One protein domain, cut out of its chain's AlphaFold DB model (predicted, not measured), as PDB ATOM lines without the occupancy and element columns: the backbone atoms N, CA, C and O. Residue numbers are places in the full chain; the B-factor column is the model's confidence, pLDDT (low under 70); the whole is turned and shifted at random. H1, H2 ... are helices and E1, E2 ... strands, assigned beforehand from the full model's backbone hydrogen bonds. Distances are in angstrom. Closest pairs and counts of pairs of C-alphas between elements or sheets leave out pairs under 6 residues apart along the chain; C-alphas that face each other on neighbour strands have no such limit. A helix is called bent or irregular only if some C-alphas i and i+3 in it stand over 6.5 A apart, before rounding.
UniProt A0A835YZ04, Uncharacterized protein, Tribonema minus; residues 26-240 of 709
ATOM      1  N   THR A  26      37.589  -6.726 111.452       92.25
ATOM      2  CA  THR A  26      37.488  -5.356 110.933       92.25
ATOM      3  C   THR A  26      37.055  -5.334 109.468       92.25
ATOM      4  O   THR A  26      36.118  -4.611 109.115       92.25
ATOM      5  N   VAL A  27      37.681  -6.157 108.619       92.00
ATOM      6  CA  VAL A  27      37.321  -6.273 107.198       92.00
ATOM      7  C   VAL A  27      35.904  -6.818 107.061       92.00
ATOM      8  O   VAL A  27      35.107  -6.262 106.306       92.00
ATOM      9  N   LEU A  28      35.534  -7.822 107.857       91.56
ATOM     10  CA  LEU A  28      34.185  -8.374 107.839       91.56
ATOM     11  C   LEU A  28      33.128  -7.323 108.210       91.56
ATOM     12  O   LEU A  28      32.119  -7.178 107.514       91.56
ATOM     13  N   LYS A  29      33.365  -6.541 109.269       89.75
ATOM     14  CA  LYS A  29      32.473  -5.445 109.679       89.75
ATOM     15  C   LYS A  29      32.329  -4.394 108.578       89.75
ATOM     16  O   LYS A  29      31.232  -3.882 108.359       89.75
ATOM     17  N   LYS A  30      33.414  -4.084 107.862       92.25
ATOM     18  CA  LYS A  30      33.386  -3.185 106.701       92.25
ATOM     19  C   LYS A  30      32.581  -3.773 105.546       92.25
ATOM     20  O   LYS A  30      31.744  -3.059 104.996       92.25
ATOM     21  N   GLN A  31      32.770  -5.054 105.224       91.75
ATOM     22  CA  GLN A  31      32.023  -5.708 104.152       91.75
ATOM     23  C   GLN A  31      30.517  -5.724 104.437       91.75
ATOM     24  O   GLN A  31      29.726  -5.380 103.560       91.75
ATOM     25  N   LYS A  32      30.104  -6.004 105.682       90.69
ATOM     26  CA  LYS A  32      28.689  -6.011 106.098       90.69
ATOM     27  C   LYS A  32      27.958  -4.681 105.873       90.69
ATOM     28  O   LYS A  32      26.743  -4.670 105.724       90.69
ATOM     29  N   ARG A  33      28.674  -3.557 105.741       90.81
ATOM     30  CA  ARG A  33      28.068  -2.248 105.427       90.81
ATOM     31  C   ARG A  33      27.401  -2.180 104.054       90.81
ATOM     32  O   ARG A  33      26.670  -1.226 103.806       90.81
ATOM     33  N   CYS A  34      27.684  -3.119 103.148       87.50
ATOM     34  CA  CYS A  34      26.995  -3.167 101.860       87.50
ATOM     35  C   CYS A  34      25.595  -3.799 101.949       87.50
ATOM     36  O   CYS A  34      24.868  -3.756 100.967       87.50
ATOM     37  N   ILE A  35      25.187  -4.360 103.090       89.50
ATOM     38  CA  ILE A  35      23.888  -5.024 103.237       89.50
ATOM     39  C   ILE A  35      22.790  -3.967 103.450       89.50
ATOM     40  O   ILE A  35      22.879  -3.138 104.354       89.50
ATOM     41  N   ARG A  36      21.745  -3.989 102.615       82.75
ATOM     42  CA  ARG A  36      20.551  -3.121 102.726       82.75
ATOM     43  C   ARG A  36      19.401  -3.741 103.534       82.75
ATOM     44  O   ARG A  36      18.407  -3.058 103.759       82.75
ATOM     45  N   GLY A  37      19.521  -5.013 103.916       81.44
ATOM     46  CA  GLY A  37      18.527  -5.798 104.660       81.44
ATOM     47  C   GLY A  37      19.096  -6.428 105.936       81.44
ATOM     48  O   GLY A  37      20.036  -5.892 106.524       81.44
ATOM     49  N   ALA A  38      18.530  -7.559 106.361       80.50
ATOM     50  CA  ALA A  38      19.003  -8.286 107.536       80.50
ATOM     51  C   ALA A  38      20.288  -9.077 107.229       80.50
ATOM     52  O   ALA A  38      20.508  -9.525 106.102       80.50
ATOM     53  N   GLU A  39      21.152  -9.269 108.230       83.19
ATOM     54  CA  GLU A  39      22.390 -10.042 108.045       83.19
ATOM     55  C   GLU A  39      22.120 -11.531 107.765       83.19
ATOM     56  O   GLU A  39      22.927 -12.175 107.101       83.19
ATOM     57  N   GLU A  40      20.986 -12.075 108.216       86.06
ATOM     58  CA  GLU A  40      20.560 -13.447 107.897       86.06
ATOM     59  C   GLU A  40      20.222 -13.675 106.412       86.06
ATOM     60  O   GLU A  40      20.223 -14.817 105.945       86.06
ATOM     61  N   ASP A  41      19.989 -12.608 105.640       83.00
ATOM     62  CA  ASP A  41      19.693 -12.694 104.205       83.00
ATOM     63  C   ASP A  41      20.950 -12.855 103.339       83.00
ATOM     64  O   ASP A  41      20.860 -12.975 102.109       83.00
ATOM     65  N   VAL A  42      22.131 -12.862 103.959       84.25
ATOM     66  CA  VAL A  42      23.411 -12.980 103.268       84.25
ATOM     67  C   VAL A  42      24.290 -14.080 103.848       84.25
ATOM     68  O   VAL A  42      24.141 -14.514 104.986       84.25
ATOM     69  N   THR A  43      25.252 -14.517 103.045       84.38
ATOM     70  CA  THR A  43      26.245 -15.520 103.417       84.38
ATOM     71  C   THR A  43      27.634 -15.041 103.020       84.38
ATOM     72  O   THR A  43      27.819 -14.491 101.934       84.38
ATOM     73  N   ILE A  44      28.626 -15.264 103.882       84.25
ATOM     74  CA  ILE A  44      30.027 -14.973 103.561       84.25
ATOM     75  C   ILE A  44      30.597 -16.151 102.773       84.25
ATOM     76  O   ILE A  44      30.521 -17.302 103.207       84.25
ATOM     77  N   TYR A  45      31.166 -15.851 101.614       83.75
ATOM     78  CA  TYR A  45      31.737 -16.807 100.686       83.75
ATOM     79  C   TYR A  45      33.209 -16.474 100.438       83.75
ATOM     80  O   TYR A  45      33.543 -15.390  99.963       83.75
ATOM     81  N   LEU A  46      34.086 -17.414 100.783       82.12
ATOM     82  CA  LEU A  46      35.523 -17.331 100.548       82.12
ATOM     83  C   LEU A  46      35.946 -18.524  99.693       82.12
ATOM     84  O   LEU A  46      35.871 -19.667 100.145       82.12
ATOM     85  N   SER A  47      36.384 -18.255  98.465       79.06
ATOM     86  CA  SER A  47      36.904 -19.281  97.561       79.06
ATOM     87  C   SER A  47      38.243 -19.812  98.070       79.06
ATOM     88  O   SER A  47      39.176 -19.036  98.293       79.06
ATOM     89  N   ALA A  48      38.355 -21.131  98.219       82.44
ATOM     90  CA  ALA A  48      39.635 -21.775  98.493       82.44
ATOM     91  C   ALA A  48      40.590 -21.651  97.283       82.44
ATOM     92  O   ALA A  48      40.122 -21.525  96.144       82.44
ATOM     93  N   PRO A  49      41.919 -21.696  97.497       86.94
ATOM     94  CA  PRO A  49      42.884 -21.802  96.408       86.94
ATOM     95  C   PRO A  49      42.629 -23.023  95.522       86.94
ATOM     96  O   PRO A  49      42.445 -24.130  96.029       86.94
ATOM     97  N   VAL A  50      42.607 -22.814  94.203       87.06
ATOM     98  CA  VAL A  50      42.407 -23.880  93.212       87.06
ATOM     99  C   VAL A  50      43.765 -24.230  92.606       87.06
ATOM    100  O   VAL A  50      44.428 -23.365  92.039       87.06
ATOM    101  N   ALA A  51      44.192 -25.487  92.748       87.62
ATOM    102  CA  ALA A  51      45.434 -25.966  92.145       87.62
ATOM    103  C   ALA A  51      45.352 -25.926  90.611       87.62
ATOM    104  O   ALA A  51      44.269 -26.073  90.046       87.62
ATOM    105  N   ASP A  52      46.498 -25.735  89.957       88.25
ATOM    106  CA  ASP A  52      46.629 -25.738  88.492       88.25
ATOM    107  C   ASP A  52      45.755 -24.688  87.776       88.25
ATOM    108  O   ASP A  52      45.435 -24.823  86.592       88.25
ATOM    109  N   VAL A  53      45.387 -23.610  88.479       91.75
ATOM    110  CA  VAL A  53      44.576 -22.527  87.915       91.75
ATOM    111  C   VAL A  53      45.297 -21.850  86.746       91.75
ATOM    112  O   VAL A  53      46.434 -21.395  86.869       91.75
ATOM    113  N   GLN A  54      44.614 -21.748  85.605       95.00
ATOM    114  CA  GLN A  54      45.129 -21.039  84.428       95.00
ATOM    115  C   GLN A  54      44.482 -19.663  84.266       95.00
ATOM    116  O   GLN A  54      45.086 -18.761  83.684       95.00
ATOM    117  N   LEU A  55      43.263 -19.489  84.786       95.19
ATOM    118  CA  LEU A  55      42.520 -18.235  84.755       95.19
ATOM    119  C   LEU A  55      42.107 -17.806  86.163       95.19
ATOM    120  O   LEU A  55      41.337 -18.482  86.834       95.19
ATOM    121  N   ILE A  56      42.542 -16.630  86.592       95.31
ATOM    122  CA  ILE A  56      42.060 -15.999  87.820       95.31
ATOM    123  C   ILE A  56      41.156 -14.838  87.419       95.31
ATOM    124  O   ILE A  56      41.593 -13.895  86.763       95.31
ATOM    125  N   ASN A  57      39.888 -14.892  87.803       93.06
ATOM    126  CA  ASN A  57      38.927 -13.836  87.521       93.06
ATOM    127  C   ASN A  57      38.748 -12.926  88.740       93.06
ATOM    128  O   ASN A  57      38.341 -13.386  89.809       93.06
ATOM    129  N   PHE A  58      39.007 -11.630  88.571       92.69
ATOM    130  CA  PHE A  58      38.646 -10.627  89.569       92.69
ATOM    131  C   PHE A  58      37.186 -10.258  89.377       92.69
ATOM    132  O   PHE A  58      36.805  -9.681  88.356       92.69
ATOM    133  N   ALA A  59      36.386 -10.546  90.389       85.50
ATOM    134  CA  ALA A  59      34.958 -10.316  90.363       85.50
ATOM    135  C   ALA A  59      34.517  -9.358  91.463       85.50
ATOM    136  O   ALA A  59      35.249  -9.075  92.415       85.50
ATOM    137  N   LEU A  60      33.324  -8.790  91.292       84.69
ATOM    138  CA  LEU A  60      32.823  -7.792  92.227       84.69
ATOM    139  C   LEU A  60      32.276  -8.433  93.505       84.69
ATOM    140  O   LEU A  60      32.608  -7.975  94.596       84.69
ATOM    141  N   TYR A  61      31.417  -9.442  93.357       79.12
ATOM    142  CA  TYR A  61      30.791 -10.181  94.450       79.12
ATOM    143  C   TYR A  61      30.225 -11.521  93.941       79.12
ATOM    144  O   TYR A  61      29.835 -11.612  92.767       79.12
ATOM    145  N   PRO A  62      30.118 -12.536  94.815       76.38
ATOM    146  CA  PRO A  62      29.588 -13.847  94.463       76.38
ATOM    147  C   PRO A  62      28.094 -13.791  94.121       76.38
ATOM    148  O   PRO A  62      27.309 -13.044  94.707       76.38
ATOM    149  N   GLY A  63      27.685 -14.616  93.156       67.19
ATOM    150  CA  GLY A  63      26.276 -14.773  92.799       67.19
ATOM    151  C   GLY A  63      25.471 -15.494  93.891       67.19
ATOM    152  O   GLY A  63      26.043 -16.238  94.685       67.19
ATOM    153  N   PRO A  64      24.135 -15.332  93.909       59.97
ATOM    154  CA  PRO A  64      23.299 -15.962  94.920       59.97
ATOM    155  C   PRO A  64      23.410 -17.492  94.861       59.97
ATOM    156  O   PRO A  64      23.416 -18.064  93.772       59.97
ATOM    157  N   ARG A  65      23.457 -18.138  96.039       58.59
ATOM    158  CA  ARG A  65      23.606 -19.601  96.245       58.59
ATOM    159  C   ARG A  65      24.970 -20.219  95.879       58.59
ATOM    160  O   ARG A  65      25.052 -21.429  95.675       58.59
ATOM    161  N   ALA A  66      26.050 -19.435  95.892       57.75
ATOM    162  CA  ALA A  66      27.410 -19.912  95.585       57.75
ATOM    163  C   ALA A  66      27.921 -21.100  96.441       57.75
ATOM    164  O   ALA A  66      28.893 -21.745  96.064       57.75
ATOM    165  N   GLN A  67      27.288 -21.420  97.581       49.84
ATOM    166  CA  GLN A  67      27.700 -22.549  98.430       49.84
ATOM    167  C   GLN A  67      27.332 -23.935  97.876       49.84
ATOM    168  O   GLN A  67      27.971 -24.909  98.265       49.84
ATOM    169  N   THR A  68      26.328 -24.050  96.999       49.16
ATOM    170  CA  THR A  68      25.863 -25.360  96.490       49.16
ATOM    171  C   THR A  68      25.795 -25.451  94.970       49.16
ATOM    172  O   THR A  68      25.665 -26.548  94.438       49.16
ATOM    173  N   GLU A  69      25.880 -24.328  94.254       56.62
ATOM    174  CA  GLU A  69      25.836 -24.296  92.792       56.62
ATOM    175  C   GLU A  69      26.892 -23.340  92.234       56.62
ATOM    176  O   GLU A  69      27.068 -22.223  92.724       56.62
ATOM    177  N   THR A  70      27.568 -23.760  91.161       58.78
ATOM    178  CA  THR A  70      28.430 -22.884  90.360       58.78
ATOM    179  C   THR A  70      27.604 -21.694  89.877       58.78
ATOM    180  O   THR A  70      26.558 -21.882  89.243       58.78
ATOM    181  N   ALA A  71      28.054 -20.467  90.157       71.00
ATOM    182  CA  ALA A  71      27.301 -19.270  89.809       71.00
ATOM    183  C   ALA A  71      26.960 -19.263  88.308       71.00
ATOM    184  O   ALA A  71      27.776 -19.625  87.458       71.00
ATOM    185  N   ARG A  72      25.748 -18.823  87.950       74.62
ATOM    186  CA  ARG A  72      25.256 -18.894  86.562       74.62
ATOM    187  C   ARG A  72      26.215 -18.238  85.559       74.62
ATOM    188  O   ARG A  72      26.426 -18.771  84.479       74.62
ATOM    189  N   THR A  73      26.821 -17.112  85.934       77.31
ATOM    190  CA  THR A  73      27.845 -16.423  85.133       77.31
ATOM    191  C   THR A  73      29.076 -17.297  84.897       77.31
ATOM    192  O   THR A  73      29.530 -17.404  83.763       77.31
ATOM    193  N   GLU A  74      29.594 -17.944  85.941       81.75
ATOM    194  CA  GLU A  74      30.741 -18.845  85.843       81.75
ATOM    195  C   GLU A  74      30.435 -20.027  84.920       81.75
ATOM    196  O   GLU A  74      31.229 -20.339  84.033       81.75
ATOM    197  N   LYS A  75      29.255 -20.638  85.067       81.94
ATOM    198  CA  LYS A  75      28.820 -21.746  84.212       81.94
ATOM    199  C   LYS A  75      28.780 -21.351  82.738       81.94
ATOM    200  O   LYS A  75      29.199 -22.128  81.889       81.94
ATOM    201  N   GLU A  76      28.288 -20.154  82.424       82.75
ATOM    202  CA  GLU A  76      28.273 -19.670  81.043       82.75
ATOM    203  C   GLU A  76      29.677 -19.298  80.534       82.75
ATOM    204  O   GLU A  76      29.985 -19.577  79.380       82.75
ATOM    205  N   MET A  77      30.559 -18.746  81.378       85.38
ATOM    206  CA  MET A  77      31.962 -18.521  81.004       85.38
ATOM    207  C   MET A  77      32.668 -19.832  80.661       85.38
ATOM    208  O   MET A  77      33.284 -19.929  79.604       85.38
ATOM    209  N   ARG A  78      32.516 -20.868  81.496       86.69
ATOM    210  CA  ARG A  78      33.143 -22.182  81.279       86.69
ATOM    211  C   ARG A  78      32.721 -22.846  79.966       86.69
ATOM    212  O   ARG A  78      33.523 -23.563  79.386       86.69
ATOM    213  N   LYS A  79      31.510 -22.585  79.457       85.38
ATOM    214  CA  LYS A  79      31.073 -23.085  78.137       85.38
ATOM    215  C   LYS A  79      31.814 -22.446  76.963       85.38
ATOM    216  O   LYS A  79      31.813 -23.015  75.877       85.38
ATOM    217  N   LEU A  80      32.348 -21.241  77.151       86.50
ATOM    218  CA  LEU A  80      32.991 -20.453  76.100       86.50
ATOM    219  C   LEU A  80      34.526 -20.531  76.170       86.50
ATOM    220  O   LEU A  80      35.201 -20.243  75.182       86.50
ATOM    221  N   LEU A  81      35.077 -20.890  77.331       89.44
ATOM    222  CA  LEU A  81      36.505 -21.135  77.516       89.44
ATOM    223  C   LEU A  81      36.923 -22.468  76.881       89.44
ATOM    224  O   LEU A  81      36.102 -23.364  76.677       89.44
ATOM    225  N   ASN A  82      38.216 -22.604  76.577       88.00
ATOM    226  CA  ASN A  82      38.775 -23.861  76.077       88.00
ATOM    227  C   ASN A  82      38.523 -25.019  77.063       88.00
ATOM    228  O   ASN A  82      38.566 -24.844  78.282       88.00
ATOM    229  N   ALA A  83      38.278 -26.218  76.526       84.75
ATOM    230  CA  ALA A  83      38.011 -27.406  77.331       84.75
ATOM    231  C   ALA A  83      39.184 -27.722  78.278       84.75
ATOM    232  O   ALA A  83      40.343 -27.671  77.871       84.75
ATOM    233  N   GLY A  84      38.867 -28.066  79.530       82.50
ATOM    234  CA  GLY A  84      39.863 -28.380  80.560       82.50
ATOM    235  C   GLY A  84      40.529 -27.162  81.206       82.50
ATOM    236  O   GLY A  84      41.483 -27.342  81.955       82.50
ATOM    237  N   MET A  85      40.050 -25.941  80.928       89.44
ATOM    238  CA  MET A  85      40.565 -24.746  81.590       89.44
ATOM    239  C   MET A  85      40.062 -24.642  83.036       89.44
ATOM    240  O   MET A  85      38.853 -24.521  83.272       89.44
ATOM    241  N   GLU A  86      40.990 -24.608  83.990       91.00
ATOM    242  CA  GLU A  86      40.705 -24.351  85.396       91.00
ATOM    243  C   GLU A  86      40.726 -22.857  85.717       91.00
ATOM    244  O   GLU A  86      41.627 -22.106  85.326       91.00
ATOM    245  N   MET A  87      39.695 -22.427  86.449       91.00
ATOM    246  CA  MET A  87      39.452 -21.028  86.782       91.00
ATOM    247  C   MET A  87      39.160 -20.854  88.271       91.00
ATOM    248  O   MET A  87      38.339 -21.584  88.829       91.00
ATOM    249  N   ALA A  88      39.758 -19.823  88.869       91.25
ATOM    250  CA  ALA A  88      39.460 -19.358  90.219       91.25
ATOM    251  C   ALA A  88      38.799 -17.972  90.198       91.25
ATOM    252  O   ALA A  88      39.107 -17.131  89.352       91.25
ATOM    253  N   TRP A  89      37.916 -17.725  91.164       89.56
ATOM    254  CA  TRP A  89      37.296 -16.420  91.396       89.56
ATOM    255  C   TRP A  89      37.893 -15.779  92.641       89.56
ATOM    256  O   TRP A  89      37.951 -16.403  93.703       89.56
ATOM    257  N   VAL A  90      38.302 -14.519  92.511       92.12
ATOM    258  CA  VAL A  90      38.687 -13.677  93.643       92.12
ATOM    259  C   VAL A  90      37.736 -12.489  93.659       92.12
ATOM    260  O   VAL A  90      37.821 -11.595  92.814       92.12
ATOM    261  N   ASP A  91      36.796 -12.502  94.601       91.12
ATOM    262  CA  ASP A  91      35.777 -11.460  94.722       91.12
ATOM    263  C   ASP A  91      36.246 -10.302  95.609       91.12
ATOM    264  O   ASP A  91      36.772 -10.525  96.701       91.12
ATOM    265  N   LEU A  92      36.011  -9.057  95.194       92.56
ATOM    266  CA  LEU A  92      36.268  -7.883  96.036       92.56
ATOM    267  C   LEU A  92      35.355  -7.875  97.275       92.56
ATOM    268  O   LEU A  92      35.803  -7.579  98.380       92.56
ATOM    269  N   CYS A  93      34.079  -8.218  97.094       91.88
ATOM    270  CA  CYS A  93      33.117  -8.425  98.168       91.88
ATOM    271  C   CYS A  93      32.873  -9.918  98.363       91.88
ATOM    272  O   CYS A  93      32.461 -10.602  97.437       91.88
ATOM    273  N   CYS A  94      33.051 -10.416  99.580       90.12
ATOM    274  CA  CYS A  94      32.852 -11.825  99.909       90.12
ATOM    275  C   CYS A  94      31.431 -12.109 100.408       90.12
ATOM    276  O   CYS A  94      31.197 -13.145 101.020       90.12
ATOM    277  N   ILE A  95      30.483 -11.188 100.223       88.06
ATOM    278  CA  ILE A  95      29.104 -11.342 100.690       88.06
ATOM    279  C   ILE A  95      28.220 -11.729  99.508       88.06
ATOM    280  O   ILE A  95      28.089 -10.984  98.539       88.06
ATOM    281  N   SER A  96      27.592 -12.895  99.616       84.06
ATOM    282  CA  SER A  96      26.575 -13.383  98.691       84.06
ATOM    283  C   SER A  96      25.194 -13.131  99.267       84.06
ATOM    284  O   SER A  96      24.935 -13.439 100.429       84.06
ATOM    285  N   ALA A  97      24.263 -12.685  98.431       82.12
ATOM    286  CA  ALA A  97      22.854 -12.721  98.784       82.12
ATOM    287  C   ALA A  97      22.320 -14.162  98.808       82.12
ATOM    288  O   ALA A  97      22.676 -14.971  97.948       82.12
ATOM    289  N   ASN A  98      21.425 -14.480  99.745       79.19
ATOM    290  CA  ASN A  98      20.762 -15.788  99.792       79.19
ATOM    291  C   ASN A  98      19.628 -15.886  98.757       79.19
ATOM    292  O   ASN A  98      19.366 -16.963  98.216       79.19
ATOM    293  N   VAL A  99      18.976 -14.755  98.450       72.56
ATOM    294  CA  VAL A  99      17.780 -14.716  97.588       72.56
ATOM    295  C   VAL A  99      17.917 -13.743  96.413       72.56
ATOM    296  O   VAL A  99      17.734 -14.154  95.265       72.56
ATOM    297  N   ARG A 100      18.216 -12.458  96.660       75.12
ATOM    298  CA  ARG A 100      18.242 -11.408  95.623       75.12
ATOM    299  C   ARG A 100      19.429 -10.464  95.788       75.12
ATOM    300  O   ARG A 100      19.781 -10.099  96.897       75.12
ATOM    301  N   ASN A 101      20.010 -10.025  94.673       73.69
ATOM    302  CA  ASN A 101      21.208  -9.175  94.666       73.69
ATOM    303  C   ASN A 101      20.957  -7.704  95.031       73.69
ATOM    304  O   ASN A 101      21.914  -6.973  95.261       73.69
ATOM    305  N   ASP A 102      19.706  -7.243  95.052       75.69
ATOM    306  CA  ASP A 102      19.342  -5.860  95.388       75.69
ATOM    307  C   ASP A 102      19.614  -5.502  96.857       75.69
ATOM    308  O   ASP A 102      19.744  -4.315  97.177       75.69
ATOM    309  N   ILE A 103      19.787  -6.514  97.715       80.81
ATOM    310  CA  ILE A 103      20.232  -6.354  99.104       80.81
ATOM    311  C   ILE A 103      21.714  -5.970  99.216       80.81
ATOM    312  O   ILE A 103      22.129  -5.512 100.275       80.81
ATOM    313  N   ILE A 104      22.508  -6.133  98.149       83.31
ATOM    314  CA  ILE A 104      23.930  -5.779  98.113       83.31
ATOM    315  C   ILE A 104      24.102  -4.395  97.477       83.31
ATOM    316  O   ILE A 104      23.851  -4.174  96.289       83.31
ATOM    317  N   ASP A 105      24.565  -3.438  98.272       82.94
ATOM    318  CA  ASP A 105      24.824  -2.068  97.855       82.94
ATOM    319  C   ASP A 105      26.146  -1.958  97.084       82.94
ATOM    320  O   ASP A 105      27.229  -1.766  97.643       82.94
ATOM    321  N   GLN A 106      26.047  -2.019  95.757       82.44
ATOM    322  CA  GLN A 106      27.194  -1.840  94.865       82.44
ATOM    323  C   GLN A 106      27.849  -0.456  94.983       82.44
ATOM    324  O   GLN A 106      29.034  -0.322  94.683       82.44
ATOM    325  N   GLY A 107      27.110   0.571  95.419       80.94
ATOM    326  CA  GLY A 107      27.665   1.901  95.670       80.94
ATOM    327  C   GLY A 107      28.626   1.891  96.857       80.94
ATOM    328  O   GLY A 107      29.689   2.509  96.794       80.94
ATOM    329  N   VAL A 108      28.301   1.120  97.899       86.50
ATOM    330  CA  VAL A 108      29.204   0.888  99.034       86.50
ATOM    331  C   VAL A 108      30.436   0.101  98.589       86.50
ATOM    332  O   VAL A 108      31.548   0.536  98.882       86.50
ATOM    333  N   ILE A 109      30.276  -0.977  97.814       89.31
ATOM    334  CA  ILE A 109      31.419  -1.754  97.292       89.31
ATOM    335  C   ILE A 109      32.340  -0.868  96.442       89.31
ATOM    336  O   ILE A 109      33.557  -0.895  96.599       89.31
ATOM    337  N   ALA A 110      31.769  -0.026  95.575       86.62
ATOM    338  CA  ALA A 110      32.542   0.905  94.755       86.62
ATOM    339  C   ALA A 110      33.366   1.899  95.590       86.62
ATOM    340  O   ALA A 110      34.416   2.343  95.134       86.62
ATOM    341  N   SER A 111      32.927   2.226  96.811       88.88
ATOM    342  CA  SER A 111      33.680   3.090  97.726       88.88
ATOM    343  C   SER A 111      34.871   2.393  98.399       88.88
ATOM    344  O   SER A 111      35.767   3.078  98.879       88.88
ATOM    345  N   TRP A 112      34.934   1.055  98.405       94.12
ATOM    346  CA  TRP A 112      36.030   0.310  99.044       94.12
ATOM    347  C   TRP A 112      37.350   0.366  98.278       94.12
ATOM    348  O   TRP A 112      38.385   0.010  98.827       94.12
ATOM    349  N   VAL A 113      37.350   0.859  97.038       91.69
ATOM    350  CA  VAL A 113      38.572   0.987  96.224       91.69
ATOM    351  C   VAL A 113      39.607   1.949  96.826       91.69
ATOM    352  O   VAL A 113      40.752   1.962  96.384       91.69
ATOM    353  N   VAL A 114      39.212   2.753  97.819       92.38
ATOM    354  CA  VAL A 114      40.095   3.638  98.596       92.38
ATOM    355  C   VAL A 114      40.299   3.171 100.046       92.38
ATOM    356  O   VAL A 114      40.912   3.892 100.827       92.38
ATOM    357  N   ASP A 115      39.769   2.005 100.430       94.81
ATOM    358  CA  ASP A 115      39.942   1.423 101.767       94.81
ATOM    359  C   ASP A 115      41.089   0.406 101.746       94.81
ATOM    360  O   ASP A 115      40.938  -0.722 101.272       94.81
ATOM    361  N   ASP A 116      42.246   0.810 102.267       96.25
ATOM    362  CA  ASP A 116      43.477   0.020 102.183       96.25
ATOM    363  C   ASP A 116      43.385  -1.333 102.900       96.25
ATOM    364  O   ASP A 116      44.027  -2.288 102.471       96.25
ATOM    365  N   GLU A 117      42.546  -1.472 103.934       95.19
ATOM    366  CA  GLU A 117      42.356  -2.767 104.600       95.19
ATOM    367  C   GLU A 117      41.575  -3.748 103.721       95.19
ATOM    368  O   GLU A 117      41.914  -4.931 103.671       95.19
ATOM    369  N   ILE A 118      40.551  -3.264 103.006       96.00
ATOM    370  CA  ILE A 118      39.786  -4.087 102.057       96.00
ATOM    371  C   ILE A 118      40.679  -4.493 100.884       96.00
ATOM    372  O   ILE A 118      40.652  -5.644 100.453       96.00
ATOM    373  N   ILE A 119      41.499  -3.567 100.380       97.31
ATOM    374  CA  ILE A 119      42.425  -3.851  99.281       97.31
ATOM    375  C   ILE A 119      43.516  -4.835  99.703       97.31
ATOM    376  O   ILE A 119      43.850  -5.726  98.926       97.31
ATOM    377  N   ASN A 120      44.031  -4.728 100.929       96.56
ATOM    378  CA  ASN A 120      45.007  -5.672 101.463       96.56
ATOM    379  C   ASN A 120      44.420  -7.088 101.629       96.56
ATOM    380  O   ASN A 120      45.064  -8.059 101.243       96.56
ATOM    381  N   ASP A 121      43.186  -7.221 102.135       95.88
ATOM    382  CA  ASP A 121      42.457  -8.505 102.171       95.88
ATOM    383  C   ASP A 121      42.295  -9.102 100.768       95.88
ATOM    384  O   ASP A 121      42.618 -10.270 100.532       95.88
ATOM    385  N   PHE A 122      41.831  -8.278  99.827       95.81
ATOM    386  CA  PHE A 122      41.593  -8.697  98.453       95.81
ATOM    387  C   PHE A 122      42.893  -9.144  97.765       95.81
ATOM    388  O   PHE A 122      42.921 -10.199  97.128       95.81
ATOM    389  N   TYR A 123      43.986  -8.401  97.964       96.75
ATOM    390  CA  TYR A 123      45.317  -8.772  97.485       96.75
ATOM    391  C   TYR A 123      45.818 -10.064  98.130       96.75
ATOM    392  O   TYR A 123      46.321 -10.935  97.429       96.75
ATOM    393  N   HIS A 124      45.651 -10.236  99.442       95.19
ATOM    394  CA  HIS A 124      46.114 -11.440 100.123       95.19
ATOM    395  C   HIS A 124      45.447 -12.697  99.552       95.19
ATOM    396  O   HIS A 124      46.133 -13.653  99.192       95.19
ATOM    397  N   ARG A 125      44.123 -12.674  99.357       93.81
ATOM    398  CA  ARG A 125      43.397 -13.786  98.719       93.81
ATOM    399  C   ARG A 125      43.850 -14.033  97.283       93.81
ATOM    400  O   ARG A 125      43.991 -15.185  96.882       93.81
ATOM    401  N   PHE A 126      44.120 -12.972  96.527       95.75
ATOM    402  CA  PHE A 126      44.705 -13.087  95.192       95.75
ATOM    403  C   PHE A 126      46.104 -13.728  95.219       95.75
ATOM    404  O   PHE A 126      46.362 -14.650  94.451       95.75
ATOM    405  N   SER A 127      46.979 -13.309  96.135       95.50
ATOM    406  CA  SER A 127      48.339 -13.845  96.264       95.50
ATOM    407  C   SER A 127      48.353 -15.338  96.604       95.50
ATOM    408  O   SER A 127      49.191 -16.077  96.093       95.50
ATOM    409  N   LEU A 128      47.372 -15.812  97.384       93.62
ATOM    410  CA  LEU A 128      47.197 -17.240  97.660       93.62
ATOM    411  C   LEU A 128      46.847 -18.034  96.395       93.62
ATOM    412  O   LEU A 128      47.332 -19.149  96.240       93.62
ATOM    413  N   GLN A 129      46.044 -17.470  95.484       93.88
ATOM    414  CA  GLN A 129      45.743 -18.109  94.195       93.88
ATOM    415  C   GLN A 129      46.971 -18.136  93.279       93.88
ATOM    416  O   GLN A 129      47.229 -19.148  92.634       93.88
ATOM    417  N   LEU A 130      47.758 -17.054  93.250       94.56
ATOM    418  CA  LEU A 130      49.011 -17.022  92.490       94.56
ATOM    419  C   LEU A 130      50.010 -18.073  92.992       94.56
ATOM    420  O   LEU A 130      50.619 -18.765  92.185       94.56
ATOM    421  N   ALA A 131      50.136 -18.232  94.312       93.06
ATOM    422  CA  ALA A 131      51.092 -19.155  94.924       93.06
ATOM    423  C   ALA A 131      50.807 -20.642  94.638       93.06
ATOM    424  O   ALA A 131      51.707 -21.469  94.777       93.06
ATOM    425  N   VAL A 132      49.570 -20.994  94.267       90.62
ATOM    426  CA  VAL A 132      49.173 -22.373  93.925       90.62
ATOM    427  C   VAL A 132      49.034 -22.610  92.418       90.62
ATOM    428  O   VAL A 132      48.693 -23.719  92.004       90.62
ATOM    429  N   ALA A 133      49.284 -21.591  91.590       90.12
ATOM    430  CA  ALA A 133      49.259 -21.732  90.143       90.12
ATOM    431  C   ALA A 133      50.502 -22.503  89.667       90.12
ATOM    432  O   ALA A 133      51.635 -22.129  89.961       90.12
ATOM    433  N   ALA A 134      50.302 -23.577  88.901       84.56
ATOM    434  CA  ALA A 134      51.403 -24.396  88.379       84.56
ATOM    435  C   ALA A 134      52.166 -23.746  87.209       84.56
ATOM    436  O   ALA A 134      53.226 -24.220  86.806       84.56
ATOM    437  N   SER A 135      51.623 -22.671  86.641       91.00
ATOM    438  CA  SER A 135      52.212 -21.899  85.545       91.00
ATOM    439  C   SER A 135      51.812 -20.430  85.679       91.00
ATOM    440  O   SER A 135      51.032 -20.088  86.564       91.00
ATOM    441  N   ILE A 136      52.337 -19.557  84.812       94.62
ATOM    442  CA  ILE A 136      51.982 -18.131  84.794       94.62
ATOM    443  C   ILE A 136      50.479 -18.000  84.487       94.62
ATOM    444  O   ILE A 136      50.083 -18.277  83.355       94.62
ATOM    445  N   PRO A 137      49.616 -17.567  85.425       96.50
ATOM    446  CA  PRO A 137      48.186 -17.527  85.167       96.50
ATOM    447  C   PRO A 137      47.801 -16.291  84.342       96.50
ATOM    448  O   PRO A 137      48.453 -15.242  84.381       96.50
ATOM    449  N   CYS A 138      46.688 -16.401  83.621       97.06
ATOM    450  CA  CYS A 138      45.972 -15.259  83.069       97.06
ATOM    451  C   CYS A 138      45.072 -14.663  84.159       97.06
ATOM    452  O   CYS A 138      44.245 -15.366  84.734       97.06
ATOM    453  N   VAL A 139      45.178 -13.362  84.425       96.94
ATOM    454  CA  VAL A 139      44.334 -12.647  85.390       96.94
ATOM    455  C   VAL A 139      43.382 -11.726  84.643       96.94
ATOM    456  O   VAL A 139      43.793 -10.759  84.003       96.94
ATOM    457  N   TYR A 140      42.089 -12.015  84.720       95.19
ATOM    458  CA  TYR A 140      41.050 -11.211  84.095       95.19
ATOM    459  C   TYR A 140      40.497 -10.174  85.080       95.19
ATOM    460  O   TYR A 140      39.850 -10.530  86.063       95.19
ATOM    461  N   ILE A 141      40.745  -8.883  84.826       92.75
ATOM    462  CA  ILE A 141      40.380  -7.794  85.746       92.75
ATOM    463  C   ILE A 141      39.070  -7.149  85.296       92.75
ATOM    464  O   ILE A 141      39.030  -6.191  84.509       92.75
ATOM    465  N   ALA A 142      37.968  -7.708  85.789       82.19
ATOM    466  CA  ALA A 142      36.665  -7.483  85.197       82.19
ATOM    467  C   ALA A 142      35.917  -6.270  85.778       82.19
ATOM    468  O   ALA A 142      35.549  -6.221  86.950       82.19
ATOM    469  N   GLY A 143      35.586  -5.303  84.920       82.94
ATOM    470  CA  GLY A 143      34.769  -4.149  85.294       82.94
ATOM    471  C   GLY A 143      35.513  -3.044  86.054       82.94
ATOM    472  O   GLY A 143      36.628  -3.203  86.547       82.94
ATOM    473  N   ARG A 144      34.866  -1.874  86.135       82.50
ATOM    474  CA  ARG A 144      35.490  -0.628  86.612       82.50
ATOM    475  C   ARG A 144      35.956  -0.708  88.070       82.50
ATOM    476  O   ARG A 144      37.032  -0.211  88.383       82.50
ATOM    477  N   THR A 145      35.168  -1.318  88.955       87.75
ATOM    478  CA  THR A 145      35.503  -1.387  90.385       87.75
ATOM    479  C   THR A 145      36.708  -2.290  90.644       87.75
ATOM    480  O   THR A 145      37.620  -1.883  91.355       87.75
ATOM    481  N   CYS A 146      36.767  -3.472  90.022       91.25
ATOM    482  CA  CYS A 146      37.912  -4.374  90.162       91.25
ATOM    483  C   CYS A 146      39.181  -3.782  89.532       91.25
ATOM    484  O   CYS A 146      40.258  -3.940  90.093       91.25
ATOM    485  N   GLN A 147      39.061  -3.036  88.427       90.31
ATOM    486  CA  GLN A 147      40.185  -2.288  87.842       90.31
ATOM    487  C   GLN A 147      40.712  -1.204  88.787       90.31
ATOM    488  O   GLN A 147      41.919  -1.070  88.955       90.31
ATOM    489  N   ALA A 148      39.821  -0.458  89.444       90.50
ATOM    490  CA  ALA A 148      40.219   0.532  90.441       90.50
ATOM    491  C   ALA A 148      40.880  -0.119  91.671       90.50
ATOM    492  O   ALA A 148      41.873   0.403  92.171       90.50
ATOM    493  N   ALA A 149      40.374  -1.271  92.125       94.06
ATOM    494  CA  ALA A 149      40.987  -2.037  93.208       94.06
ATOM    495  C   ALA A 149      42.385  -2.559  92.830       94.06
ATOM    496  O   ALA A 149      43.325  -2.399  93.604       94.06
ATOM    497  N   PHE A 150      42.543  -3.114  91.625       94.94
ATOM    498  CA  PHE A 150      43.835  -3.566  91.101       94.94
ATOM    499  C   PHE A 150      44.849  -2.417  91.004       94.94
ATOM    500  O   PHE A 150      45.998  -2.560  91.408       94.94
ATOM    501  N   GLU A 151      44.423  -1.232  90.563       92.00
ATOM    502  CA  GLU A 151      45.301  -0.059  90.561       92.00
ATOM    503  C   GLU A 151      45.693   0.383  91.969       92.00
ATOM    504  O   GLU A 151      46.831   0.793  92.206       92.00
ATOM    505  N   ARG A 152      44.764   0.299  92.927       94.69
ATOM    506  CA  ARG A 152      45.098   0.595  94.316       94.69
ATOM    507  C   ARG A 152      46.163  -0.375  94.831       94.69
ATOM    508  O   ARG A 152      47.083   0.087  95.493       94.69
ATOM    509  N   MET A 153      46.120  -1.658  94.451       96.62
ATOM    510  CA  MET A 153      47.192  -2.621  94.760       96.62
ATOM    511  C   MET A 153      48.543  -2.200  94.168       96.62
ATOM    512  O   MET A 153      49.554  -2.285  94.858       96.62
ATOM    513  N   ILE A 154      48.567  -1.693  92.930       94.38
ATOM    514  CA  ILE A 154      49.791  -1.150  92.312       94.38
ATOM    515  C   ILE A 154      50.300   0.067  93.093       94.38
ATOM    516  O   ILE A 154      51.478   0.155  93.424       94.38
ATOM    517  N   THR A 155      49.405   0.993  93.444       94.25
ATOM    518  CA  THR A 155      49.745   2.207  94.209       94.25
ATOM    519  C   THR A 155      50.306   1.877  95.595       94.25
ATOM    520  O   THR A 155      51.175   2.587  96.093       94.25
ATOM    521  N   LEU A 156      49.812   0.803  96.217       95.44
ATOM    522  CA  LEU A 156      50.293   0.294  97.503       95.44
ATOM    523  C   LEU A 156      51.592  -0.525  97.381       95.44
ATOM    524  O   LEU A 156      52.134  -0.949  98.396       95.44
ATOM    525  N   GLY A 157      52.101  -0.741  96.163       96.50
ATOM    526  CA  GLY A 157      53.326  -1.498  95.912       96.50
ATOM    527  C   GLY A 157      53.160  -3.016  96.001       96.50
ATOM    528  O   GLY A 157      54.157  -3.730  96.038       96.50
ATOM    529  N   PHE A 158      51.927  -3.530  96.028       96.75
ATOM    530  CA  PHE A 158      51.668  -4.973  96.036       96.75
ATOM    531  C   PHE A 158      51.893  -5.621  94.667       96.75
ATOM    532  O   PHE A 158      52.214  -6.803  94.584       96.75
ATOM    533  N   ILE A 159      51.693  -4.852  93.593       97.12
ATOM    534  CA  ILE A 159      51.787  -5.318  92.209       97.12
ATOM    535  C   ILE A 159      52.635  -4.333  91.408       97.12
ATOM    536  O   ILE A 159      52.439  -3.123  91.506       97.12
ATOM    537  N   SER A 160      53.523  -4.850  90.563       94.81
ATOM    538  CA  SER A 160      54.305  -4.056  89.612       94.81
ATOM    539  C   SER A 160      53.914  -4.399  88.174       94.81
ATOM    540  O   SER A 160      53.837  -5.572  87.808       94.81
ATOM    541  N   ARG A 161      53.660  -3.378  87.341       89.50
ATOM    542  CA  ARG A 161      53.503  -3.551  85.885       89.50
ATOM    543  C   ARG A 161      54.888  -3.600  85.247       89.50
ATOM    544  O   ARG A 161      55.647  -2.645  85.381       89.50
ATOM    545  N   MET A 162      55.179  -4.684  84.538       89.00
ATOM    546  CA  MET A 162      56.498  -4.936  83.957       89.00
ATOM    547  C   MET A 162      56.544  -4.527  82.485       89.00
ATOM    548  O   MET A 162      57.367  -3.705  82.093       89.00
ATOM    549  N   GLU A 163      55.646  -5.083  81.669       90.56
ATOM    550  CA  GLU A 163      55.693  -4.943  80.210       90.56
ATOM    551  C   GLU A 163      54.290  -4.996  79.592       90.56
ATOM    552  O   GLU A 163      53.435  -5.763  80.030       90.56
ATOM    553  N   GLU A 164      54.036  -4.201  78.552       88.69
ATOM    554  CA  GLU A 164      52.823  -4.319  77.735       88.69
ATOM    555  C   GLU A 164      53.022  -5.440  76.704       88.69
ATOM    556  O   GLU A 164      53.768  -5.278  75.740       88.69
ATOM    557  N   LEU A 165      52.353  -6.578  76.898       90.44
ATOM    558  CA  LEU A 165      52.483  -7.754  76.029       90.44
ATOM    559  C   LEU A 165      51.660  -7.640  74.751       90.44
ATOM    560  O   LEU A 165      51.944  -8.268  73.738       90.44
ATOM    561  N   SER A 166      50.580  -6.874  74.793       88.75
ATOM    562  CA  SER A 166      49.790  -6.610  73.606       88.75
ATOM    563  C   SER A 166      49.082  -5.286  73.739       88.75
ATOM    564  O   SER A 166      48.473  -4.985  74.769       88.75
ATOM    565  N   SER A 167      49.040  -4.565  72.626       80.88
ATOM    566  CA  SER A 167      48.252  -3.351  72.492       80.88
ATOM    567  C   SER A 167      46.758  -3.589  72.720       80.88
ATOM    568  O   SER A 167      46.021  -2.658  73.034       80.88
ATOM    569  N   LEU A 168      46.263  -4.832  72.625       83.50
ATOM    570  CA  LEU A 168      44.894  -5.207  73.006       83.50
ATOM    571  C   LEU A 168      44.629  -5.115  74.522       83.50
ATOM    572  O   LEU A 168      43.499  -5.332  74.960       83.50
ATOM    573  N   GLY A 169      45.636  -4.706  75.296       86.19
ATOM    574  CA  GLY A 169      45.540  -4.398  76.712       86.19
ATOM    575  C   GLY A 169      45.796  -5.615  77.585       86.19
ATOM    576  O   GLY A 169      45.013  -5.882  78.502       86.19
ATOM    577  N   VAL A 170      46.866  -6.333  77.236       92.69
ATOM    578  CA  VAL A 170      47.451  -7.415  78.027       92.69
ATOM    579  C   VAL A 170      48.782  -6.924  78.578       92.69
ATOM    580  O   VAL A 170      49.654  -6.519  77.807       92.69
ATOM    581  N   THR A 171      48.932  -6.972  79.895       94.19
ATOM    582  CA  THR A 171      50.119  -6.486  80.606       94.19
ATOM    583  C   THR A 171      50.740  -7.634  81.388       94.19
ATOM    584  O   THR A 171      50.028  -8.399  82.033       94.19
ATOM    585  N   LEU A 172      52.059  -7.759  81.360       96.12
ATOM    586  CA  LEU A 172      52.790  -8.639  82.254       96.12
ATOM    587  C   LEU A 172      52.992  -7.939  83.592       96.12
ATOM    588  O   LEU A 172      53.524  -6.827  83.645       96.12
ATOM    589  N   CYS A 173      52.584  -8.604  84.662       97.12
ATOM    590  CA  CYS A 173      52.628  -8.076  86.014       97.12
ATOM    591  C   CYS A 173      53.370  -9.032  86.948       97.12
ATOM    592  O   CYS A 173      53.504 -10.227  86.667       97.12
ATOM    593  N   GLU A 174      53.823  -8.488  88.070       96.88
ATOM    594  CA  GLU A 174      54.527  -9.207  89.128       96.88
ATOM    595  C   GLU A 174      53.914  -8.872  90.492       96.88
ATOM    596  O   GLU A 174      53.560  -7.719  90.750       96.88
ATOM    597  N   ALA A 175      53.761  -9.883  91.344       96.56
ATOM    598  CA  ALA A 175      53.291  -9.770  92.722       96.56
ATOM    599  C   ALA A 175      54.118 -10.710  93.609       96.56
ATOM    600  O   ALA A 175      53.940 -11.931  93.567       96.56
ATOM    601  N   GLY A 176      55.049 -10.148  94.386       92.88
ATOM    602  CA  GLY A 176      56.104 -10.943  95.022       92.88
ATOM    603  C   GLY A 176      56.904 -11.709  93.963       92.88
ATOM    604  O   GLY A 176      57.227 -11.149  92.926       92.88
ATOM    605  N   ASP A 177      57.138 -13.002  94.176       91.75
ATOM    606  CA  ASP A 177      57.882 -13.850  93.228       91.75
ATOM    607  C   ASP A 177      57.009 -14.418  92.084       91.75
ATOM    608  O   ASP A 177      57.467 -15.228  91.275       91.75
ATOM    609  N   CYS A 178      55.728 -14.040  92.021       95.12
ATOM    610  CA  CYS A 178      54.776 -14.574  91.049       95.12
ATOM    611  C   CYS A 178      54.576 -13.611  89.875       95.12
ATOM    612  O   CYS A 178      54.228 -12.444  90.061       95.12
ATOM    613  N   ARG A 179      54.699 -14.126  88.646       95.94
ATOM    614  CA  ARG A 179      54.355 -13.402  87.410       95.94
ATOM    615  C   ARG A 179      52.980 -13.829  86.912       95.94
ATOM    616  O   ARG A 179      52.609 -14.988  87.066       95.94
ATOM    617  N   PHE A 180      52.250 -12.914  86.281       97.12
ATOM    618  CA  PHE A 180      50.945 -13.191  85.673       97.12
ATOM    619  C   PHE A 180      50.642 -12.244  84.506       97.12
ATOM    620  O   PHE A 180      51.116 -11.108  84.471       97.12
ATOM    621  N   ALA A 181      49.829 -12.703  83.552       97.25
ATOM    622  CA  ALA A 181      49.373 -11.887  82.427       97.25
ATOM    623  C   ALA A 181      47.996 -11.286  82.738       97.25
ATOM    624  O   ALA A 181      47.012 -12.007  82.868       97.25
ATOM    625  N   ALA A 182      47.912  -9.967  82.864       96.38
ATOM    626  CA  ALA A 182      46.699  -9.247  83.221       96.38
ATOM    627  C   ALA A 182      45.931  -8.767  81.980       96.38
ATOM    628  O   ALA A 182      46.485  -8.073  81.129       96.38
ATOM    629  N   ILE A 183      44.632  -9.072  81.904       94.25
ATOM    630  CA  ILE A 183      43.695  -8.503  80.926       94.25
ATOM    631  C   ILE A 183      42.872  -7.420  81.629       94.25
ATOM    632  O   ILE A 183      41.954  -7.710  82.398       94.25
ATOM    633  N   GLU A 184      43.192  -6.159  81.347       89.75
ATOM    634  CA  GLU A 184      42.556  -4.981  81.962       89.75
ATOM    635  C   GLU A 184      41.413  -4.442  81.085       89.75
ATOM    636  O   GLU A 184      41.119  -5.028  80.056       89.75
ATOM    637  N   GLY A 185      40.741  -3.338  81.435       81.62
ATOM    638  CA  GLY A 185      39.911  -2.532  80.509       81.62
ATOM    639  C   GLY A 185      38.708  -3.209  79.819       81.62
ATOM    640  O   GLY A 185      38.240  -2.720  78.782       81.62
ATOM    641  N   ARG A 186      38.200  -4.324  80.355       84.00
ATOM    642  CA  ARG A 186      37.051  -5.081  79.820       84.00
ATOM    643  C   ARG A 186      35.848  -5.070  80.790       84.00
ATOM    644  O   ARG A 186      36.032  -4.854  81.994       84.00
ATOM    645  N   PRO A 187      34.604  -5.235  80.292       76.12
ATOM    646  CA  PRO A 187      33.392  -5.172  81.115       76.12
ATOM    647  C   PRO A 187      33.236  -6.390  82.037       76.12
ATOM    648  O   PRO A 187      33.645  -7.492  81.699       76.12
ATOM    649  N   HIS A 188      32.586  -6.219  83.191       75.81
ATOM    650  CA  HIS A 188      32.336  -7.331  84.117       75.81
ATOM    651  C   HIS A 188      31.493  -8.441  83.449       75.81
ATOM    652  O   HIS A 188      30.491  -8.116  82.806       75.81
ATOM    653  N   PRO A 189      31.824  -9.738  83.619       72.62
ATOM    654  CA  PRO A 189      30.989 -10.831  83.138       72.62
ATOM    655  C   PRO A 189      29.684 -10.817  83.935       72.62
ATOM    656  O   PRO A 189      29.670 -11.067  85.136       72.62
ATOM    657  N   SER A 190      28.564 -10.469  83.313       68.19
ATOM    658  CA  SER A 190      27.249 -10.615  83.943       68.19
ATOM    659  C   SER A 190      26.412 -11.563  83.106       68.19
ATOM    660  O   SER A 190      26.514 -11.571  81.883       68.19
ATOM    661  N   HIS A 191      25.579 -12.374  83.752       55.97
ATOM    662  CA  HIS A 191      24.791 -13.400  83.073       55.97
ATOM    663  C   HIS A 191      24.022 -12.874  81.838       55.97
ATOM    664  O   HIS A 191      23.941 -13.556  80.818       55.97
ATOM    665  N   HIS A 192      23.486 -11.651  81.898       58.16
ATOM    666  CA  HIS A 192      22.778 -11.024  80.775       58.16
ATOM    667  C   HIS A 192      23.692 -10.723  79.579       58.16
ATOM    668  O   HIS A 192      23.265 -10.868  78.434       58.16
ATOM    669  N   LEU A 193      24.951 -10.373  79.850       58.09
ATOM    670  CA  LEU A 193      25.975 -10.133  78.836       58.09
ATOM    671  C   LEU A 193      26.502 -11.443  78.249       58.09
ATOM    672  O   LEU A 193      26.684 -11.542  77.039       58.09
ATOM    673  N   VAL A 194      26.688 -12.468  79.088       57.03
ATOM    674  CA  VAL A 194      27.198 -13.770  78.637       57.03
ATOM    675  C   VAL A 194      26.156 -14.537  77.809       57.03
ATOM    676  O   VAL A 194      26.511 -15.214  76.850       57.03
ATOM    677  N   THR A 195      24.860 -14.389  78.112       53.66
ATOM    678  CA  THR A 195      23.773 -15.063  77.366       53.66
ATOM    679  C   THR A 195      23.315 -14.347  76.097       53.66
ATOM    680  O   THR A 195      22.409 -14.831  75.422       53.66
ATOM    681  N   GLY A 196      23.920 -13.209  75.754       52.41
ATOM    682  CA  GLY A 196      23.680 -12.526  74.484       52.41
ATOM    683  C   GLY A 196      22.302 -11.871  74.332       52.41
ATOM    684  O   GLY A 196      21.843 -11.661  73.212       52.41
ATOM    685  N   ARG A 197      21.621 -11.549  75.442       50.31
ATOM    686  CA  ARG A 197      20.316 -10.856  75.403       50.31
ATOM    687  C   ARG A 197      20.429  -9.369  75.032       50.31
ATOM    688  O   ARG A 197      19.437  -8.780  74.623       50.31
ATOM    689  N   GLU A 198      21.623  -8.781  75.138       54.50
ATOM    690  CA  GLU A 198      21.947  -7.424  74.673       54.50
ATOM    691  C   GLU A 198      22.868  -7.489  73.446       54.50
ATOM    692  O   GLU A 198      24.063  -7.789  73.552       54.50
ATOM    693  N   VAL A 199      22.320  -7.202  72.261       51.91
ATOM    694  CA  VAL A 199      23.015  -7.346  70.966       51.91
ATOM    695  C   VAL A 199      24.308  -6.518  70.904       51.91
ATOM    696  O   VAL A 199      25.328  -7.015  70.428       51.91
ATOM    697  N   SER A 200      24.309  -5.301  71.458       54.91
ATOM    698  CA  SER A 200      25.466  -4.390  71.445       54.91
ATOM    699  C   SER A 200      26.628  -4.844  72.340       54.91
ATOM    700  O   SER A 200      27.782  -4.523  72.057       54.91
ATOM    701  N   VAL A 201      26.365  -5.635  73.388       57.09
ATOM    702  CA  VAL A 201      27.390  -6.069  74.357       57.09
ATOM    703  C   VAL A 201      27.873  -7.504  74.109       57.09
ATOM    704  O   VAL A 201      28.995  -7.865  74.476       57.09
ATOM    705  N   THR A 202      27.080  -8.306  73.394       61.62
ATOM    706  CA  THR A 202      27.403  -9.703  73.049       61.62
ATOM    707  C   THR A 202      28.738  -9.826  72.300       61.62
ATOM    708  O   THR A 202      29.496 -10.771  72.528       61.62
ATOM    709  N   GLY A 203      29.065  -8.860  71.433       72.06
ATOM    710  CA  GLY A 203      30.316  -8.861  70.667       72.06
ATOM    711  C   GLY A 203      31.569  -8.706  71.535       72.06
ATOM    712  O   GLY A 203      32.545  -9.423  71.340       72.06
ATOM    713  N   ILE A 204      31.529  -7.831  72.542       74.88
ATOM    714  CA  ILE A 204      32.693  -7.536  73.399       74.88
ATOM    715  C   ILE A 204      32.979  -8.691  74.340       74.88
ATOM    716  O   ILE A 204      34.138  -8.980  74.631       74.88
ATOM    717  N   PHE A 205      31.933  -9.357  74.829       79.56
ATOM    718  CA  PHE A 205      32.132 -10.504  75.697       79.56
ATOM    719  C   PHE A 205      32.742 -11.684  74.934       79.56
ATOM    720  O   PHE A 205      33.715 -12.265  75.407       79.56
ATOM    721  N   LYS A 206      32.259 -11.971  73.716       83.00
ATOM    722  CA  LYS A 206      32.891 -12.958  72.821       83.00
ATOM    723  C   LYS A 206      34.359 -12.620  72.558       83.00
ATOM    724  O   LYS A 206      35.216 -13.485  72.695       83.00
ATOM    725  N   GLU A 207      34.650 -11.355  72.265       86.88
ATOM    726  CA  GLU A 207      36.020 -10.866  72.084       86.88
ATOM    727  C   GLU A 207      36.878 -11.052  73.347       86.88
ATOM    728  O   GLU A 207      38.048 -11.411  73.270       86.88
ATOM    729  N   THR A 208      36.295 -10.835  74.524       89.62
ATOM    730  CA  THR A 208      36.986 -10.967  75.813       89.62
ATOM    731  C   THR A 208      37.311 -12.427  76.118       89.62
ATOM    732  O   THR A 208      38.427 -12.716  76.538       89.62
ATOM    733  N   ILE A 209      36.387 -13.355  75.853       90.50
ATOM    734  CA  ILE A 209      36.653 -14.793  75.983       90.50
ATOM    735  C   ILE A 209      37.724 -15.252  74.989       90.50
ATOM    736  O   ILE A 209      38.638 -15.975  75.376       90.50
ATOM    737  N   ALA A 210      37.663 -14.791  73.737       91.81
ATOM    738  CA  ALA A 210      38.702 -15.068  72.750       91.81
ATOM    739  C   ALA A 210      40.081 -14.579  73.227       91.81
ATOM    740  O   ALA A 210      41.055 -15.326  73.158       91.81
ATOM    741  N   MET A 211      40.160 -13.368  73.794       92.88
ATOM    742  CA  MET A 211      41.402 -12.881  74.398       92.88
ATOM    743  C   MET A 211      41.883 -13.772  75.540       92.88
ATOM    744  O   MET A 211      43.061 -14.105  75.572       92.88
ATOM    745  N   ILE A 212      40.999 -14.152  76.466       94.88
ATOM    746  CA  ILE A 212      41.350 -15.026  77.592       94.88
ATOM    747  C   ILE A 212      41.929 -16.345  77.071       94.88
ATOM    748  O   ILE A 212      43.022 -16.726  77.479       94.88
ATOM    749  N   ASN A 213      41.260 -16.996  76.117       94.75
ATOM    750  CA  ASN A 213      41.748 -18.235  75.508       94.75
ATOM    751  C   ASN A 213      43.122 -18.042  74.838       94.75
ATOM    752  O   ASN A 213      44.000 -18.895  74.980       94.75
ATOM    753  N   GLY A 214      43.334 -16.915  74.149       94.56
ATOM    754  CA  GLY A 214      44.620 -16.568  73.542       94.56
ATOM    755  C   GLY A 214      45.735 -16.368  74.573       94.56
ATOM    756  O   GLY A 214      46.802 -16.968  74.442       94.56
ATOM    757  N   VAL A 215      45.489 -15.579  75.624       95.50
ATOM    758  CA  VAL A 215      46.474 -15.326  76.691       95.50
ATOM    759  C   VAL A 215      46.792 -16.606  77.452       95.50
ATOM    760  O   VAL A 215      47.964 -16.902  77.639       95.50
ATOM    761  N   VAL A 216      45.786 -17.404  77.822       94.69
ATOM    762  CA  VAL A 216      46.001 -18.691  78.504       94.69
ATOM    763  C   VAL A 216      46.835 -19.644  77.645       94.69
ATOM    764  O   VAL A 216      47.734 -20.299  78.164       94.69
ATOM    765  N   SER A 217      46.605 -19.688  76.329       92.12
ATOM    766  CA  SER A 217      47.417 -20.509  75.417       92.12
ATOM    767  C   SER A 217      48.884 -20.062  75.399       92.12
ATOM    768  O   SER A 217      49.795 -20.889  75.423       92.12
ATOM    769  N   CYS A 218      49.119 -18.751  75.406       92.94
ATOM    770  CA  CYS A 218      50.454 -18.169  75.485       92.94
ATOM    771  C   CYS A 218      51.122 -18.439  76.853       92.94
ATOM    772  O   CYS A 218      52.261 -18.901  76.896       92.94
ATOM    773  N   CYS A 219      50.392 -18.272  77.959       92.00
ATOM    774  CA  CYS A 219      50.824 -18.640  79.308       92.00
ATOM    775  C   CYS A 219      51.250 -20.112  79.410       92.00
ATOM    776  O   CYS A 219      52.320 -20.404  79.938       92.00
ATOM    777  N   ALA A 220      50.453 -21.029  78.851       89.56
ATOM    778  CA  ALA A 220      50.746 -22.462  78.846       89.56
ATOM    779  C   ALA A 220      52.014 -22.807  78.045       89.56
ATOM    780  O   ALA A 220      52.706 -23.768  78.371       89.56
ATOM    781  N   SER A 221      52.343 -22.014  77.018       89.38
ATOM    782  CA  SER A 221      53.582 -22.173  76.245       89.38
ATOM    783  C   SER A 221      54.829 -21.621  76.949       89.38
ATOM    784  O   SER A 221      55.944 -21.913  76.523       89.38
ATOM    785  N   GLY A 222      54.658 -20.803  77.994       89.31
ATOM    786  CA  GLY A 222      55.741 -20.100  78.688       89.31
ATOM    787  C   GLY A 222      56.329 -18.898  77.932       89.31
ATOM    788  O   GLY A 222      57.073 -18.120  78.526       89.31
ATOM    789  N   ASP A 223      55.984 -18.701  76.656       91.88
ATOM    790  CA  ASP A 223      56.421 -17.557  75.851       91.88
ATOM    791  C   ASP A 223      55.386 -16.424  75.898       91.88
ATOM    792  O   ASP A 223      54.428 -16.376  75.123       91.88
ATOM    793  N   LEU A 224      55.608 -15.483  76.814       92.31
ATOM    794  CA  LEU A 224      54.836 -14.246  76.941       92.31
ATOM    795  C   LEU A 224      55.519 -13.058  76.257       92.31
ATOM    796  O   LEU A 224      55.323 -11.923  76.671       92.31
ATOM    797  N   SER A 225      56.315 -13.276  75.206       92.94
ATOM    798  CA  SER A 225      56.836 -12.159  74.414       92.94
ATOM    799  C   SER A 225      55.696 -11.370  73.744       92.94
ATOM    800  O   SER A 225      54.655 -11.953  73.397       92.94
ATOM    801  N   PRO A 226      55.861 -10.054  73.498       91.31
ATOM    802  CA  PRO A 226      54.808  -9.259  72.866       91.31
ATOM    803  C   PRO A 226      54.377  -9.768  71.482       91.31
ATOM    804  O   PRO A 226      53.194  -9.723  71.121       91.31
ATOM    805  N   GLY A 227      55.329 -10.309  70.711       89.88
ATOM    806  CA  GLY A 227      55.073 -10.905  69.399       89.88
ATOM    807  C   GLY A 227      54.232 -12.179  69.488       89.88
ATOM    808  O   GLY A 227      53.216 -12.294  68.796       89.88
ATOM    809  N   ASN A 228      54.597 -13.111  70.378       92.50
ATOM    810  CA  ASN A 228      53.838 -14.348  70.552       92.50
ATOM    811  C   ASN A 228      52.440 -14.076  71.120       92.50
ATOM    812  O   ASN A 228      51.453 -14.587  70.594       92.50
ATOM    813  N   THR A 229      52.343 -13.191  72.118       92.88
ATOM    814  CA  THR A 229      51.066 -12.782  72.724       92.88
ATOM    815  C   THR A 229      50.127 -12.183  71.685       92.88
ATOM    816  O   THR A 229      48.964 -12.577  71.596       92.88
ATOM    817  N   SER A 230      50.628 -11.283  70.836       90.25
ATOM    818  CA  SER A 230      49.830 -10.695  69.759       90.25
ATOM    819  C   SER A 230      49.360 -11.753  68.756       90.25
ATOM    820  O   SER A 230      48.178 -11.783  68.422       90.25
ATOM    821  N   ARG A 231      50.228 -12.689  68.354       91.75
ATOM    822  CA  ARG A 231      49.872 -13.805  67.460       91.75
ATOM    823  C   ARG A 231      48.807 -14.734  68.062       91.75
ATOM    824  O   ARG A 231      47.852 -15.087  67.365       91.75
ATOM    825  N   CYS A 232      48.935 -15.101  69.343       93.50
ATOM    826  CA  CYS A 232      47.931 -15.884  70.080       93.50
ATOM    827  C   CYS A 232      46.568 -15.177  70.067       93.50
ATOM    828  O   CYS A 232      45.543 -15.801  69.793       93.50
ATOM    829  N   LEU A 233      46.554 -13.870  70.350       92.19
ATOM    830  CA  LEU A 233      45.333 -13.069  70.414       92.19
ATOM    831  C   LEU A 233      44.658 -12.922  69.048       92.19
ATOM    832  O   LEU A 233      43.454 -13.133  68.956       92.19
ATOM    833  N   ILE A 234      45.423 -12.606  67.999       91.12
ATOM    834  CA  ILE A 234      44.943 -12.513  66.609       91.12
ATOM    835  C   ILE A 234      44.261 -13.824  66.204       91.12
ATOM    836  O   ILE A 234      43.100 -13.822  65.795       91.12
ATOM    837  N   THR A 235      44.950 -14.947  66.433       93.19
ATOM    838  CA  THR A 235      44.442 -16.291  66.124       93.19
ATOM    839  C   THR A 235      43.157 -16.593  66.897       93.19
ATOM    840  O   THR A 235      42.167 -17.015  66.306       93.19
ATOM    841  N   ALA A 236      43.143 -16.353  68.212       92.50
ATOM    842  CA  ALA A 236      41.991 -16.657  69.057       92.50
ATOM    843  C   ALA A 236      40.776 -15.765  68.753       92.50
ATOM    844  O   ALA A 236      39.635 -16.207  68.883       92.50
ATOM    845  N   MET A 237      41.009 -14.516  68.344       89.31
ATOM    846  CA  MET A 237      39.960 -13.567  67.966       89.31
ATOM    847  C   MET A 237      39.461 -13.747  66.529       89.31
ATOM    848  O   MET A 237      38.432 -13.165  66.189       89.31
ATOM    849  N   GLY A 238      40.157 -14.537  65.703       91.56
ATOM    850  CA  GLY A 238      39.813 -14.736  64.295       91.56
ATOM    851  C   GLY A 238      39.935 -13.460  63.459       91.56
ATOM    852  O   GLY A 238      39.157 -13.277  62.529       91.56
ATOM    853  N   ILE A 239      40.866 -12.576  63.825       90.19
ATOM    854  CA  ILE A 239      41.200 -11.362  63.067       90.19
ATOM    855  C   ILE A 239      42.555 -11.554  62.383       90.19
ATOM    856  O   ILE A 239      43.297 -12.459  62.757       90.19
ATOM    857  N   ASP A 240      42.897 -10.717  61.411       90.44
ATOM    858  CA  ASP A 240      44.238 -10.685  60.816       90.44
ATOM    859  C   ASP A 240      45.084  -9.510  61.358       90.44
ATOM    860  O   ASP A 240      44.627  -8.675  62.150       90.44
TER     861      ASP A 240
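Overview. This is residues 26 to 240 of the 709 residues of an uncharacterized protein of Tribonema minus (UniProt A0A835YZ04). A strongly twisted sheet of six strands forms the core, with H4 and H5 over one face and the long H7 with H8 over the other, three layers in all. Toward one end of the longest axis lie H1 and the small strand pair E1 and E4, toward the other lies H8; H3 packs on H5, and H6 on H2. The printed part has 215 residues, with eight named helices and eight named strands, in the order H1 E1 E2 H2 E3 E4 H3 H4 E5 H5 E6 E7 E8 H6 H7 H8, class mixed. The large sheet, mixed, runs E3 E2 E5 E8 E7 E6. The whole is compact, with a radius of gyration of the C-alphas of 16.8 A and spans of 52 by 40 by 29 A.

Arrangement. In the large sheet E3, residues 87 to 91, E2, residues 55 to 59, E5, residues 138 to 142, and E8, residues 178 to 186, are parallel neighbours in turn; N 57 and O 88, N 56 and O 138, and N 139 and O 181 are each 2.8 A apart, within hydrogen-bond range. E6, residues 160 to 166, E7, residues 170 to 175, and E8 form a meander, each strand the antiparallel neighbour of the one before, in two hairpins; N 172 and O 163, and N 182 and O 171, are each 2.8 A apart. H7, residues 199 to 221, has a height over the sheet of 8.5 A and runs along E8, at 13 degrees on the local plane. H8, residues 226 to 237, on the same face, touches H7 at a steep tilt of 45 degrees, closest at the C-alphas of Gly 214 and Leu 233, 4.7 A. On the opposite face are H4, residues 116 to 131, and H5, residues 143 to 155; they touch, about perpendicular at 89 degrees, closest at the C-alphas of Ile 119 and Ala 149, 6.5 A. E5, H5 and E6 form a split strand-helix-strand unit, two strands of one sheet with a helix between them along the chain and, here, E8 and E7 between them in the sheet; its crossover is right-handed. H3, residues 106 to 114, touches H5, closest at the C-alphas of Val 113 and Ala 149, 4.9 A. H1, residues 26 to 32, touches residues 117 to 121 of H4, closest at the C-alphas of Val 27 and Ile 118, 6.1 A. H2, residues 72 to 80, only grazes the sheet; E2, H2 and E3 form a strand-helix-strand unit, parallel neighbours with a helix between, its crossover right-handed. H2 touches H6, residues 191 to 194, closest at the C-alphas of Thr 73 and His 191, 4.8 A. E1, residues 42 to 44, and E4, residues 95 to 97, are antiparallel, with N 43 and O 96 2.8 A apart. Every O i to N i+4 pair is within hydrogen-bond range in H1, H4, H5 and H8; the counts are 4 of 5 in H2, 3 of 5 in H3 and 17 of 19 in H7, and H6 is too short for such a pair.

Along the chain. H1 begins at C-alpha 26, (37.488, -5.356, 110.933), and H8 ends at C-alpha 237, (39.960, -13.567, 67.966). From first to last C-alpha H7 measures 34.4 A, E8 23.0 A, H4 21.9 A and H5 18.6 A. H7 is irregular, but only just: C-alphas 200 and 203 are 6.6 A apart.

Size, cuts and confidence. The two C-alphas farthest apart, those of Ala 38 and Asp 240, are 53.2 A apart. The printed part has no cut, and the link from E2 to H2, residues 60 to 71, is long. The mean pLDDT of the printed part is 86.0; residues 63 to 70 and 190 to 202 are under 70.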